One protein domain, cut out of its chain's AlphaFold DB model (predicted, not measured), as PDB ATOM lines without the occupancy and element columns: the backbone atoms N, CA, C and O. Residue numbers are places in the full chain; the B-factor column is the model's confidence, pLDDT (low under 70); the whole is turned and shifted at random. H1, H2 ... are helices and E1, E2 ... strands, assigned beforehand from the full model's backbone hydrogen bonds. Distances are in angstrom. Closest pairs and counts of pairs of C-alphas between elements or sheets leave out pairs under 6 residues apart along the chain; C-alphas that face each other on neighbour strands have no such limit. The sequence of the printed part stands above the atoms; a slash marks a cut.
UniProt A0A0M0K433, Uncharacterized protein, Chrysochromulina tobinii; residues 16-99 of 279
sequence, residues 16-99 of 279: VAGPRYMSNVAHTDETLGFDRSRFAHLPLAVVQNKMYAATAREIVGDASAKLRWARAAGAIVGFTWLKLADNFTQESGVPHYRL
ATOM      1  N   VAL A  16      43.688   6.828  -9.867       92.25
ATOM      2  CA  VAL A  16      44.677   7.725 -10.481       92.25
ATOM      3  C   VAL A  16      44.788   7.450 -11.977       92.25
ATOM      4  O   VAL A  16      45.247   6.382 -12.387       92.25
ATOM      5  N   ALA A  17      44.433   8.432 -12.806       91.56
ATOM      6  CA  ALA A  17      44.781   8.423 -14.225       91.56
ATOM      7  C   ALA A  17      46.253   8.835 -14.380       91.56
ATOM      8  O   ALA A  17      46.611  10.012 -14.304       91.56
ATOM      9  N   GLY A  18      47.123   7.837 -14.535       89.19
ATOM     10  CA  GLY A  18      48.568   8.038 -14.563       89.19
ATOM     11  C   GLY A  18      49.108   8.669 -15.860       89.19
ATOM     12  O   GLY A  18      48.440   8.665 -16.899       89.19
ATOM     13  N   PRO A  19      50.377   9.123 -15.852       83.19
ATOM     14  CA  PRO A  19      50.991   9.874 -16.954       83.19
ATOM     15  C   PRO A  19      50.982   9.193 -18.314       83.19
ATOM     16  O   PRO A  19      50.984   9.869 -19.342       83.19
ATOM     17  N   ARG A  20      51.069   7.860 -18.335       82.56
ATOM     18  CA  ARG A  20      51.108   7.081 -19.577       82.56
ATOM     19  C   ARG A  20      49.762   7.089 -20.289       82.56
ATOM     20  O   ARG A  20      49.723   7.069 -21.511       82.56
ATOM     21  N   TYR A  21      48.678   7.099 -19.523       84.69
ATOM     22  CA  TYR A  21      47.345   7.254 -20.080       84.69
ATOM     23  C   TYR A  21      47.147   8.714 -20.518       84.69
ATOM     24  O   TYR A  21      46.870   8.982 -21.684       84.69
ATOM     25  N   MET A  22      47.457   9.666 -19.629       86.19
ATOM     26  CA  MET A  22      47.303  11.103 -19.895       86.19
ATOM     27  C   MET A  22      48.147  11.631 -21.061       86.19
ATOM     28  O   MET A  22      47.814  12.661 -21.643       86.19
ATOM     29  N   SER A  23      49.230  10.946 -21.445       81.19
ATOM     30  CA  SER A  23      50.012  11.353 -22.613       81.19
ATOM     31  C   SER A  23      49.249  11.224 -23.926       81.19
ATOM     32  O   SER A  23      49.618  11.925 -24.863       81.19
ATOM     33  N   ASN A  24      48.236  10.357 -23.990       82.50
ATOM     34  CA  ASN A  24      47.555   9.979 -25.230       82.50
ATOM     35  C   ASN A  24      46.139  10.546 -25.347       82.50
ATOM     36  O   ASN A  24      45.580  10.467 -26.429       82.50
ATOM     37  N   VAL A  25      45.595  11.144 -24.281       84.56
ATOM     38  CA  VAL A  25      44.282  11.802 -24.316       84.56
ATOM     39  C   VAL A  25      44.310  12.903 -25.376       84.56
ATOM     40  O   VAL A  25      45.030  13.893 -25.215       84.56
ATOM     41  N   ALA A  26      43.560  12.701 -26.458       84.19
ATOM     42  CA  ALA A  26      43.429  13.599 -27.600       84.19
ATOM     43  C   ALA A  26      42.080  14.320 -27.639       84.19
ATOM     44  O   ALA A  26      41.997  15.454 -28.118       84.19
ATOM     45  N   HIS A  27      41.044  13.694 -27.083       84.06
ATOM     46  CA  HIS A  27      39.676  14.198 -27.114       84.06
ATOM     47  C   HIS A  27      39.033  14.227 -25.724       84.06
ATOM     48  O   HIS A  27      39.472  13.571 -24.781       84.06
ATOM     49  N   THR A  28      37.986  15.041 -25.586       82.44
ATOM     50  CA  THR A  28      37.278  15.238 -24.311       82.44
ATOM     51  C   THR A  28      36.436  14.022 -23.905       82.44
ATOM     52  O   THR A  28      36.148  13.861 -22.724       82.44
ATOM     53  N   ASP A  29      36.084  13.157 -24.852       82.62
ATOM     54  CA  ASP A  29      35.253  11.959 -24.688       82.62
ATOM     55  C   ASP A  29      36.059  10.651 -24.606       82.62
ATOM     56  O   ASP A  29      35.479   9.564 -24.609       82.62
ATOM     57  N   GLU A  30      37.389  10.728 -24.503       85.44
ATOM     58  CA  GLU A  30      38.215   9.528 -24.404       85.44
ATOM     59  C   GLU A  30      37.883   8.676 -23.179       85.44
ATOM     60  O   GLU A  30      37.737   9.161 -22.051       85.44
ATOM     61  N   THR A  31      37.786   7.367 -23.405       82.06
ATOM     62  CA  THR A  31      37.377   6.418 -22.377       82.06
ATOM     63  C   THR A  31      38.506   6.192 -21.388       82.06
ATOM     64  O   THR A  31      39.607   5.762 -21.742       82.06
ATOM     65  N   LEU A  32      38.223   6.439 -20.107       74.69
ATOM     66  CA  LEU A  32      39.020   5.885 -19.018       74.69
ATOM     67  C   LEU A  32      39.108   4.374 -19.263       74.69
ATOM     68  O   LEU A  32      38.092   3.742 -19.534       74.69
ATOM     69  N   GLY A  33      40.302   3.782 -19.197       77.25
ATOM     70  CA  GLY A  33      40.515   2.344 -19.446       77.25
ATOM     71  C   GLY A  33      39.810   1.394 -18.457       77.25
ATOM     72  O   GLY A  33      40.205   0.239 -18.330       77.25
ATOM     73  N   PHE A  34      38.812   1.888 -17.723       77.69
ATOM     74  CA  PHE A  34      37.904   1.190 -16.828       77.69
ATOM     75  C   PHE A  34      36.529   1.891 -16.840       77.69
ATOM     76  O   PHE A  34      36.410   3.078 -17.142       77.69
ATOM     77  N   ASP A  35      35.482   1.166 -16.452       81.81
ATOM     78  CA  ASP A  35      34.117   1.695 -16.401       81.81
ATOM     79  C   ASP A  35      33.921   2.662 -15.220       81.81
ATOM     80  O   ASP A  35      33.761   2.246 -14.069       81.81
ATOM     81  N   ARG A  36      33.901   3.969 -15.508       85.19
ATOM     82  CA  ARG A  36      33.726   5.032 -14.505       85.19
ATOM     83  C   ARG A  36      32.439   4.880 -13.693       85.19
ATOM     84  O   ARG A  36      32.457   5.251 -12.518       85.19
ATOM     85  N   SER A  37      31.368   4.331 -14.272       84.69
ATOM     86  CA  SER A  37      30.071   4.186 -13.597       84.69
ATOM     87  C   SER A  37      30.143   3.189 -12.438       84.69
ATOM     88  O   SER A  37      29.649   3.462 -11.344       84.69
ATOM     89  N   ARG A  38      30.884   2.087 -12.618       85.50
ATOM     90  CA  ARG A  38      31.119   1.072 -11.577       85.50
ATOM     91  C   ARG A  38      31.944   1.597 -10.406       85.50
ATOM     92  O   ARG A  38      31.809   1.107  -9.288       85.50
ATOM     93  N   PHE A  39      32.771   2.608 -10.651       87.31
ATOM     94  CA  PHE A  39      33.623   3.234  -9.643       87.31
ATOM     95  C   PHE A  39      33.195   4.673  -9.336       87.31
ATOM     96  O   PHE A  39      34.013   5.456  -8.861       87.31
ATOM     97  N   ALA A  40      31.928   5.036  -9.590       87.25
ATOM     98  CA  ALA A  40      31.379   6.386  -9.383       87.25
ATOM     99  C   ALA A  40      31.734   6.975  -8.005       87.25
ATOM    100  O   ALA A  40      32.101   8.141  -7.904       87.25
ATOM    101  N   HIS A  41      31.703   6.121  -6.977       88.88
ATOM    102  CA  HIS A  41      31.990   6.439  -5.578       88.88
ATOM    103  C   HIS A  41      33.467   6.734  -5.269       88.88
ATOM    104  O   HIS A  41      33.753   7.303  -4.219       88.88
ATOM    105  N   LEU A  42      34.406   6.342  -6.137       92.38
ATOM    106  CA  LEU A  42      35.827   6.603  -5.922       92.38
ATOM    107  C   LEU A  42      36.223   7.969  -6.506       92.38
ATOM    108  O   LEU A  42      35.893   8.257  -7.664       92.38
ATOM    109  N   PRO A  43      36.967   8.794  -5.748       94.81
ATOM    110  CA  PRO A  43      37.545  10.023  -6.271       94.81
ATOM    111  C   PRO A  43      38.560   9.734  -7.383       94.81
ATOM    112  O   PRO A  43      39.341   8.785  -7.292       94.81
ATOM    113  N   LEU A  44      38.562  10.576  -8.420       94.81
ATOM    114  CA  LEU A  44      39.512  10.511  -9.531       94.81
ATOM    115  C   LEU A  44      40.550  11.630  -9.406       94.81
ATOM    116  O   LEU A  44      40.208  12.810  -9.445       94.81
ATOM    117  N   ALA A  45      41.817  11.248  -9.313       96.19
ATOM    118  CA  ALA A  45      42.959  12.133  -9.488       96.19
ATOM    119  C   ALA A  45      43.578  11.919 -10.876       96.19
ATOM    120  O   ALA A  45      43.642  10.790 -11.372       96.19
ATOM    121  N   VAL A  46      44.069  12.985 -11.503       95.44
ATOM    122  CA  VAL A  46      44.727  12.907 -12.819       95.44
ATOM    123  C   VAL A  46      46.160  13.413 -12.734       95.44
ATOM    124  O   VAL A  46      46.432  14.409 -12.072       95.44
ATOM    125  N   VAL A  47      47.093  12.747 -13.412       94.88
ATOM    126  CA  VAL A  47      48.489  13.200 -13.506       94.88
ATOM    127  C   VAL A  47      48.774  13.626 -14.942       94.88
ATOM    128  O   VAL A  47      49.076  12.808 -15.814       94.88
ATOM    129  N   GLN A  48      48.647  14.927 -15.184       91.38
ATOM    130  CA  GLN A  48      48.727  15.561 -16.491       91.38
ATOM    131  C   GLN A  48      50.134  15.461 -17.084       91.38
ATOM    132  O   GLN A  48      51.105  15.971 -16.524       91.38
ATOM    133  N   ASN A  49      50.234  14.836 -18.258       85.50
ATOM    134  CA  ASN A  49      51.493  14.596 -18.957       85.50
ATOM    135  C   ASN A  49      51.449  15.133 -20.388       85.50
ATOM    136  O   ASN A  49      50.417  15.065 -21.058       85.50
ATOM    137  N   LYS A  50      52.597  15.610 -20.884       82.69
ATOM    138  CA  LYS A  50      52.732  16.243 -22.206       82.69
ATOM    139  C   LYS A  50      51.690  17.345 -22.437       82.69
ATOM    140  O   LYS A  50      50.940  17.307 -23.408       82.69
ATOM    141  N   MET A  51      51.618  18.300 -21.514       85.25
ATOM    142  CA  MET A  51      50.698  19.446 -21.572       85.25
ATOM    143  C   MET A  51      51.239  20.557 -22.484       85.25
ATOM    144  O   MET A  51      51.323  21.715 -22.093       85.25
ATOM    145  N   TYR A  52      51.676  20.186 -23.685       77.38
ATOM    146  CA  TYR A  52      52.218  21.090 -24.695       77.38
ATOM    147  C   TYR A  52      51.599  20.765 -26.052       77.38
ATOM    148  O   TYR A  52      51.081  19.665 -26.250       77.38
ATOM    149  N   ALA A  53      51.638  21.718 -26.983       69.06
ATOM    150  CA  ALA A  53      51.053  21.542 -28.308       69.06
ATOM    151  C   ALA A  53      51.651  20.316 -29.019       69.06
ATOM    152  O   ALA A  53      52.875  20.152 -29.084       69.06
ATOM    153  N   ALA A  54      50.781  19.460 -29.553       64.75
ATOM    154  CA  ALA A  54      51.198  18.312 -30.337       64.75
ATOM    155  C   ALA A  54      51.956  18.781 -31.584       64.75
ATOM    156  O   ALA A  54      51.523  19.676 -32.308       64.75
ATOM    157  N   THR A  55      53.102  18.162 -31.859       66.19
ATOM    158  CA  THR A  55      53.723  18.311 -33.183       66.19
ATOM    159  C   THR A  55      52.928  17.490 -34.198       66.19
ATOM    160  O   THR A  55      52.318  16.497 -33.816       66.19
ATOM    161  N   ALA A  56      53.010  17.808 -35.495       60.25
ATOM    162  CA  ALA A  56      52.290  17.094 -36.565       60.25
ATOM    163  C   ALA A  56      52.526  15.562 -36.627       60.25
ATOM    164  O   ALA A  56      51.883  14.869 -37.408       60.25
ATOM    165  N   ARG A  57      53.467  15.021 -35.839       63.25
ATOM    166  CA  ARG A  57      53.799  13.591 -35.752       63.25
ATOM    167  C   ARG A  57      53.339  12.916 -34.453       63.25
ATOM    168  O   ARG A  57      53.600  11.729 -34.279       63.25
ATOM    169  N   GLU A  58      52.726  13.645 -33.526       65.38
ATOM    170  CA  GLU A  58      52.277  13.115 -32.236       65.38
ATOM    171  C   GLU A  58      50.738  13.094 -32.210       65.38
ATOM    172  O   GLU A  58      50.107  14.142 -32.283       65.38
ATOM    173  N   ILE A  59      50.129  11.905 -32.100       67.00
ATOM    174  CA  ILE A  59      48.683  11.756 -31.852       67.00
ATOM    175  C   ILE A  59      48.465  11.924 -30.346       67.00
ATOM    176  O   ILE A  59      48.368  10.950 -29.602       67.00
ATOM    177  N   VAL A  60      48.528  13.168 -29.881       73.56
ATOM    178  CA  VAL A  60      48.312  13.544 -28.480       73.56
ATOM    179  C   VAL A  60      47.456  14.805 -28.442       73.56
ATOM    180  O   VAL A  60      47.585  15.660 -29.316       73.56
ATOM    181  N   GLY A  61      46.589  14.940 -27.442       76.88
ATOM    182  CA  GLY A  61      45.832  16.175 -27.237       76.88
ATOM    183  C   GLY A  61      46.717  17.304 -26.741       76.88
ATOM    184  O   GLY A  61      47.727  17.073 -26.063       76.88
ATOM    185  N   ASP A  62      46.311  18.528 -27.060       85.56
ATOM    186  CA  ASP A  62      46.870  19.720 -26.440       85.56
ATOM    187  C   ASP A  62      46.449  19.835 -24.963       85.56
ATOM    188  O   ASP A  62      45.690  19.019 -24.425       85.56
ATOM    189  N   ALA A  63      46.984  20.847 -24.278       89.31
ATOM    190  CA  ALA A  63      46.659  21.099 -22.880       89.31
ATOM    191  C   ALA A  63      45.145  21.287 -22.683       89.31
ATOM    192  O   ALA A  63      44.561  20.655 -21.804       89.31
ATOM    193  N   SER A  64      44.487  22.068 -23.540       89.81
ATOM    194  CA  SER A  64      43.060  22.364 -23.413       89.81
ATOM    195  C   SER A  64      42.174  21.125 -23.565       89.81
ATOM    196  O   SER A  64      41.227  20.948 -22.796       89.81
ATOM    197  N   ALA A  65      42.470  20.227 -24.506       89.12
ATOM    198  CA  ALA A  65      41.746  18.967 -24.663       89.12
ATOM    199  C   ALA A  65      41.844  18.101 -23.401       89.12
ATOM    200  O   ALA A  65      40.826  17.590 -22.925       89.12
ATOM    201  N   LYS A  66      43.042  18.005 -22.815       92.62
ATOM    202  CA  LYS A  66      43.305  17.226 -21.594       92.62
ATOM    203  C   LYS A  66      42.662  17.826 -20.347       92.62
ATOM    204  O   LYS A  66      42.205  17.088 -19.475       92.62
ATOM    205  N   LEU A  67      42.593  19.153 -20.266       94.88
ATOM    206  CA  LEU A  67      41.913  19.867 -19.184       94.88
ATOM    207  C   LEU A  67      40.393  19.707 -19.272       94.88
ATOM    208  O   LEU A  67      39.752  19.389 -18.268       94.88
ATOM    209  N   ARG A  68      39.817  19.830 -20.477       94.62
ATOM    210  CA  ARG A  68      38.395  19.528 -20.710       94.62
ATOM    211  C   ARG A  68      38.069  18.077 -20.381       94.62
ATOM    212  O   ARG A  68      37.058  17.824 -19.735       94.62
ATOM    213  N   TRP A  69      38.930  17.144 -20.788       94.12
ATOM    214  CA  TRP A  69      38.776  15.730 -20.457       94.12
ATOM    215  C   TRP A  69      38.793  15.501 -18.943       94.12
ATOM    216  O   TRP A  69      37.896  14.845 -18.426       94.12
ATOM    217  N   ALA A  70      39.744  16.088 -18.207       94.81
ATOM    218  CA  ALA A  70      39.823  15.918 -16.753       94.81
ATOM    219  C   ALA A  70      38.540  16.389 -16.051       94.81
ATOM    220  O   ALA A  70      38.018  15.696 -15.176       94.81
ATOM    221  N   ARG A  71      37.990  17.528 -16.489       95.56
ATOM    222  CA  ARG A  71      36.694  18.024 -16.017       95.56
ATOM    223  C   ARG A  71      35.555  17.058 -16.361       95.56
ATOM    224  O   ARG A  71      34.777  16.705 -15.481       95.56
ATOM    225  N   ALA A  72      35.461  16.621 -17.618       92.94
ATOM    226  CA  ALA A  72      34.400  15.726 -18.091       92.94
ATOM    227  C   ALA A  72      34.437  14.346 -17.408       92.94
ATOM    228  O   ALA A  72      33.393  13.779 -17.094       92.94
ATOM    229  N   ALA A  73      35.634  13.840 -17.108       92.00
ATOM    230  CA  ALA A  73      35.860  12.595 -16.377       92.00
ATOM    231  C   ALA A  73      35.474  12.677 -14.883       92.00
ATOM    232  O   ALA A  73      35.458  11.654 -14.185       92.00
ATOM    233  N   GLY A  74      35.175  13.880 -14.378       93.06
ATOM    234  CA  GLY A  74      34.877  14.124 -12.970       93.06
ATOM    235  C   GLY A  74      36.111  13.992 -12.079       93.06
ATOM    236  O   GLY A  74      36.013  13.445 -10.978       93.06
ATOM    237  N   ALA A  75      37.279  14.425 -12.565       95.62
ATOM    238  CA  ALA A  75      38.474  14.513 -11.739       95.62
ATOM    239  C   ALA A  75      38.266  15.545 -10.623       95.62
ATOM    240  O   ALA A  75      37.789  16.651 -10.870       95.62
ATOM    241  N   ILE A  76      38.649  15.184  -9.401       96.81
ATOM    242  CA  ILE A  76      38.570  16.078  -8.237       96.81
ATOM    243  C   ILE A  76      39.873  16.848  -8.011       96.81
ATOM    244  O   ILE A  76      39.885  17.853  -7.309       96.81
ATOM    245  N   VAL A  77      40.975  16.361  -8.589       98.00
ATOM    246  CA  VAL A  77      42.297  16.977  -8.493       98.00
ATOM    247  C   VAL A  77      43.166  16.578  -9.683       98.00
ATOM    248  O   VAL A  77      43.096  15.445 -10.174       98.00
ATOM    249  N   GLY A  78      44.008  17.503 -10.127       97.50
ATOM    250  CA  GLY A  78      45.048  17.281 -11.116       97.50
ATOM    251  C   GLY A  78      46.448  17.528 -10.559       97.50
ATOM    252  O   GLY A  78      46.665  18.365  -9.691       97.50
ATOM    253  N   PHE A  79      47.426  16.819 -11.101       97.00
ATOM    254  CA  PHE A  79      48.844  17.030 -10.835       97.00
ATOM    255  C   PHE A  79      49.572  17.301 -12.140       97.00
ATOM    256  O   PHE A  79      49.257  16.690 -13.161       97.00
ATOM    257  N   THR A  80      50.563  18.184 -12.127       94.06
ATOM    258  CA  THR A  80      51.389  18.469 -13.305       94.06
ATOM    259  C   THR A  80      52.837  18.745 -12.921       94.06
ATOM    260  O   THR A  80      53.109  19.311 -11.872       94.06
ATOM    261  N   TRP A  81      53.783  18.393 -13.792       91.88
ATOM    262  CA  TRP A  81      55.194  18.772 -13.632       91.88
ATOM    263  C   TRP A  81      55.489  20.222 -14.029       91.88
ATOM    264  O   TRP A  81      56.603  20.709 -13.830       91.88
ATOM    265  N   LEU A  82      54.517  20.905 -14.636       91.44
ATOM    266  CA  LEU A  82      54.679  22.271 -15.114       91.44
ATOM    267  C   LEU A  82      54.370  23.277 -14.005       91.44
ATOM    268  O   LEU A  82      53.550  23.023 -13.128       91.44
ATOM    269  N   LYS A  83      54.953  24.472 -14.100       90.50
ATOM    270  CA  LYS A  83      54.606  25.613 -13.233       90.50
ATOM    271  C   LYS A  83      53.213  26.208 -13.511       90.50
ATOM    272  O   LYS A  83      52.830  27.188 -12.897       90.50
ATOM    273  N   LEU A  84      52.464  25.628 -14.450       92.00
ATOM    274  CA  LEU A  84      51.173  26.118 -14.943       92.00
ATOM    275  C   LEU A  84      49.973  25.559 -14.156       92.00
ATOM    276  O   LEU A  84      48.859  25.552 -14.667       92.00
ATOM    277  N   ALA A  85      50.188  25.044 -12.942       93.19
ATOM    278  CA  ALA A  85      49.134  24.421 -12.141       93.19
ATOM    279  C   ALA A  85      47.957  25.384 -11.881       93.19
ATOM    280  O   ALA A  85      46.802  25.009 -12.078       93.19
ATOM    281  N   ASP A  86      48.233  26.647 -11.560       94.56
ATOM    282  CA  ASP A  86      47.183  27.648 -11.339       94.56
ATOM    283  C   ASP A  86      46.404  27.950 -12.626       94.56
ATOM    284  O   ASP A  86      45.172  27.957 -12.620       94.56
ATOM    285  N   ASN A  87      47.100  28.102 -13.760       95.31
ATOM    286  CA  ASN A  87      46.466  28.272 -15.072       95.31
ATOM    287  C   ASN A  87      45.554  27.083 -15.409       95.31
ATOM    288  O   ASN A  87      44.430  27.267 -15.869       95.31
ATOM    289  N   PHE A  88      46.014  25.860 -15.141       96.06
ATOM    290  CA  PHE A  88      45.233  24.644 -15.367       96.06
ATOM    291  C   PHE A  88      44.016  24.563 -14.447       96.06
ATOM    292  O   PHE A  88      42.956  24.110 -14.883       96.06
ATOM    293  N   THR A  89      44.132  25.047 -13.208       97.75
ATOM    294  CA  THR A  89      42.995  25.175 -12.291       97.75
ATOM    295  C   THR A  89      41.945  26.126 -12.850       97.75
ATOM    296  O   THR A  89      40.773  25.762 -12.931       97.75
ATOM    297  N   GLN A  90      42.366  27.309 -13.296       97.25
ATOM    298  CA  GLN A  90      41.469  28.318 -13.864       97.25
ATOM    299  C   GLN A  90      40.769  27.822 -15.139       97.25
ATOM    300  O   GLN A  90      39.567  28.020 -15.294       97.25
ATOM    301  N   GLU A  91      41.493  27.149 -16.036       95.75
ATOM    302  CA  GLU A  91      40.947  26.677 -17.315       95.75
ATOM    303  C   GLU A  91      40.027  25.453 -17.160       95.75
ATOM    304  O   GLU A  91      38.979  25.369 -17.806       95.75
ATOM    305  N   SER A  92      40.391  24.492 -16.307       96.25
ATOM    306  CA  SER A  92      39.615  23.253 -16.138       96.25
ATOM    307  C   SER A  92      38.491  23.355 -15.106       96.25
ATOM    308  O   SER A  92      37.532  22.585 -15.177       96.25
ATOM    309  N   GLY A  93      38.607  24.259 -14.130       97.56
ATOM    310  CA  GLY A  93      37.777  24.261 -12.923       97.56
ATOM    311  C   GLY A  93      38.083  23.115 -11.946       97.56
ATOM    312  O   GLY A  93      37.355  22.944 -10.973       97.56
ATOM    313  N   VAL A  94      39.131  22.322 -12.193       97.94
ATOM    314  CA  VAL A  94      39.612  21.251 -11.307       97.94
ATOM    315  C   VAL A  94      40.868  21.753 -10.590       97.94
ATOM    316  O   VAL A  94      41.778  22.210 -11.280       97.94
ATOM    317  N   PRO A  95      40.986  21.657  -9.253       98.38
ATOM    318  CA  PRO A  95      42.212  22.026  -8.544       98.38
ATOM    319  C   PRO A  95      43.431  21.282  -9.095       98.38
ATOM    320  O   PRO A  95      43.424  20.051  -9.158       98.38
ATOM    321  N   HIS A  96      44.469  22.008  -9.501       97.69
ATOM    322  CA  HIS A  96      45.727  21.446  -9.983       97.69
ATOM    323  C   HIS A  96      46.888  21.829  -9.073       97.69
ATOM    324  O   HIS A  96      46.998  22.969  -8.637       97.69
ATOM    325  N   TYR A  97      47.799  20.881  -8.862       95.81
ATOM    326  CA  TYR A  97      49.006  21.083  -8.070       95.81
ATOM    327  C   TYR A  97      50.254  20.738  -8.866       95.81
ATOM    328  O   TYR A  97      50.286  19.792  -9.665       95.81
ATOM    329  N   ARG A  98      51.320  21.497  -8.612       92.44
ATOM    330  CA  ARG A  98      52.638  21.169  -9.134       92.44
ATOM    331  C   ARG A  98      53.183  19.943  -8.401       92.44
ATOM    332  O   ARG A  98      53.291  19.932  -7.181       92.44
ATOM    333  N   LEU A  99      53.547  18.921  -9.163       93.12
ATOM    334  CA  LEU A  99      54.153  17.686  -8.689       93.12
ATOM    335  C   LEU A  99      55.555  17.564  -9.304       93.12
ATOM    336  O   LEU A  99      55.661  17.320 -10.506       93.12
TER     337      LEU A  99
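AT A GLANCE: This is residues 16 to 99 of the 279 residues of an uncharacterized protein of Chrysochromulina tobinii (UniProt A0A0M0K433). A small parallel sheet of three strands, E1, E2 and E3, has two helices, H2 and H3, packed over one of its faces, making two layers, a sheet with helices on one face. The short helix H1 sits by the edge strand E1, and two long loops, residues 23 to 43 and 49 to 62, lead into and out of E1. The printed part has 84 residues with three named helices and three named strands, in the order H1 E1 H2 E2 H3 E3; the sheet's order is E1 E2 E3. The class is mixed, helices and strands, with 36 residues, under half, in named elements. It is compact, with a radius of gyration of the C-alphas of 11.9 A, and spans 36 by 26 by 18 A.

HOW THE PARTS SIT: Start at residues 16 to 17, which pair, parallel, with residues 45 to 46 of E1, residues 44 to 48. Next, H1, residues 19 to 22, only grazes the sheet; its closest C-alpha pair with E1 is Pro 19 and Val 47, 5.4 A. E1 is the parallel neighbour of E2, residues 75 to 80, at 24 degrees; look at N 46 and O 77, 3.0 A, within hydrogen-bond range. Between them in the chain, H2, residues 63 to 72, lies over E1 and E2 at a height over the sheet of 9.7 A and runs along the strands, at 3 degrees to E1 on the local plane. E2 is the parallel neighbour of E3, residues 96 to 98, at 25 degrees, with N 97 and O 78 2.9 A apart. H3, residues 85 to 92, is on the same face as H2, at a height of 8.7 A, over E3 and only just over E2, on which 3 of its C-alphas fall. H2 and H3 touch at a steep tilt of 62 degrees, the same way, closest at the C-alphas of Leu 67 and Ser 92, 5.1 A. E1, H2, E2 and E2, H3, E3 are strand-helix-strand units, two parallel neighbour strands with a helix between, each with a right-handed crossover. H1 and H3 are apart. In H2 and H3 every O i to N i+4 pair is within hydrogen-bond range; H1 is too short for such a pair, and its one O i to N i+3 pair is not within range.

IN THESE COORDINATES: Find C-alpha 19 at (50.991, 9.874, -16.954), where H1 begins its 4.9 A. E1 covers 12.6 A, H2 14.2 A, E2 13.6 A and H3 10.4 A. E3 covers 7.0 A and ends at C-alpha 98, (52.638, 21.169, -9.134).

THE WHOLE: The C-alphas farthest apart, those of His 41 and Ala 56, are 38.5 A apart. The links H1 to E1 and E1 to H2 are long, and the printed part has no cut. Mean pLDDT of the printed part is 87.7; look for values under 70 at residues 53 to 59.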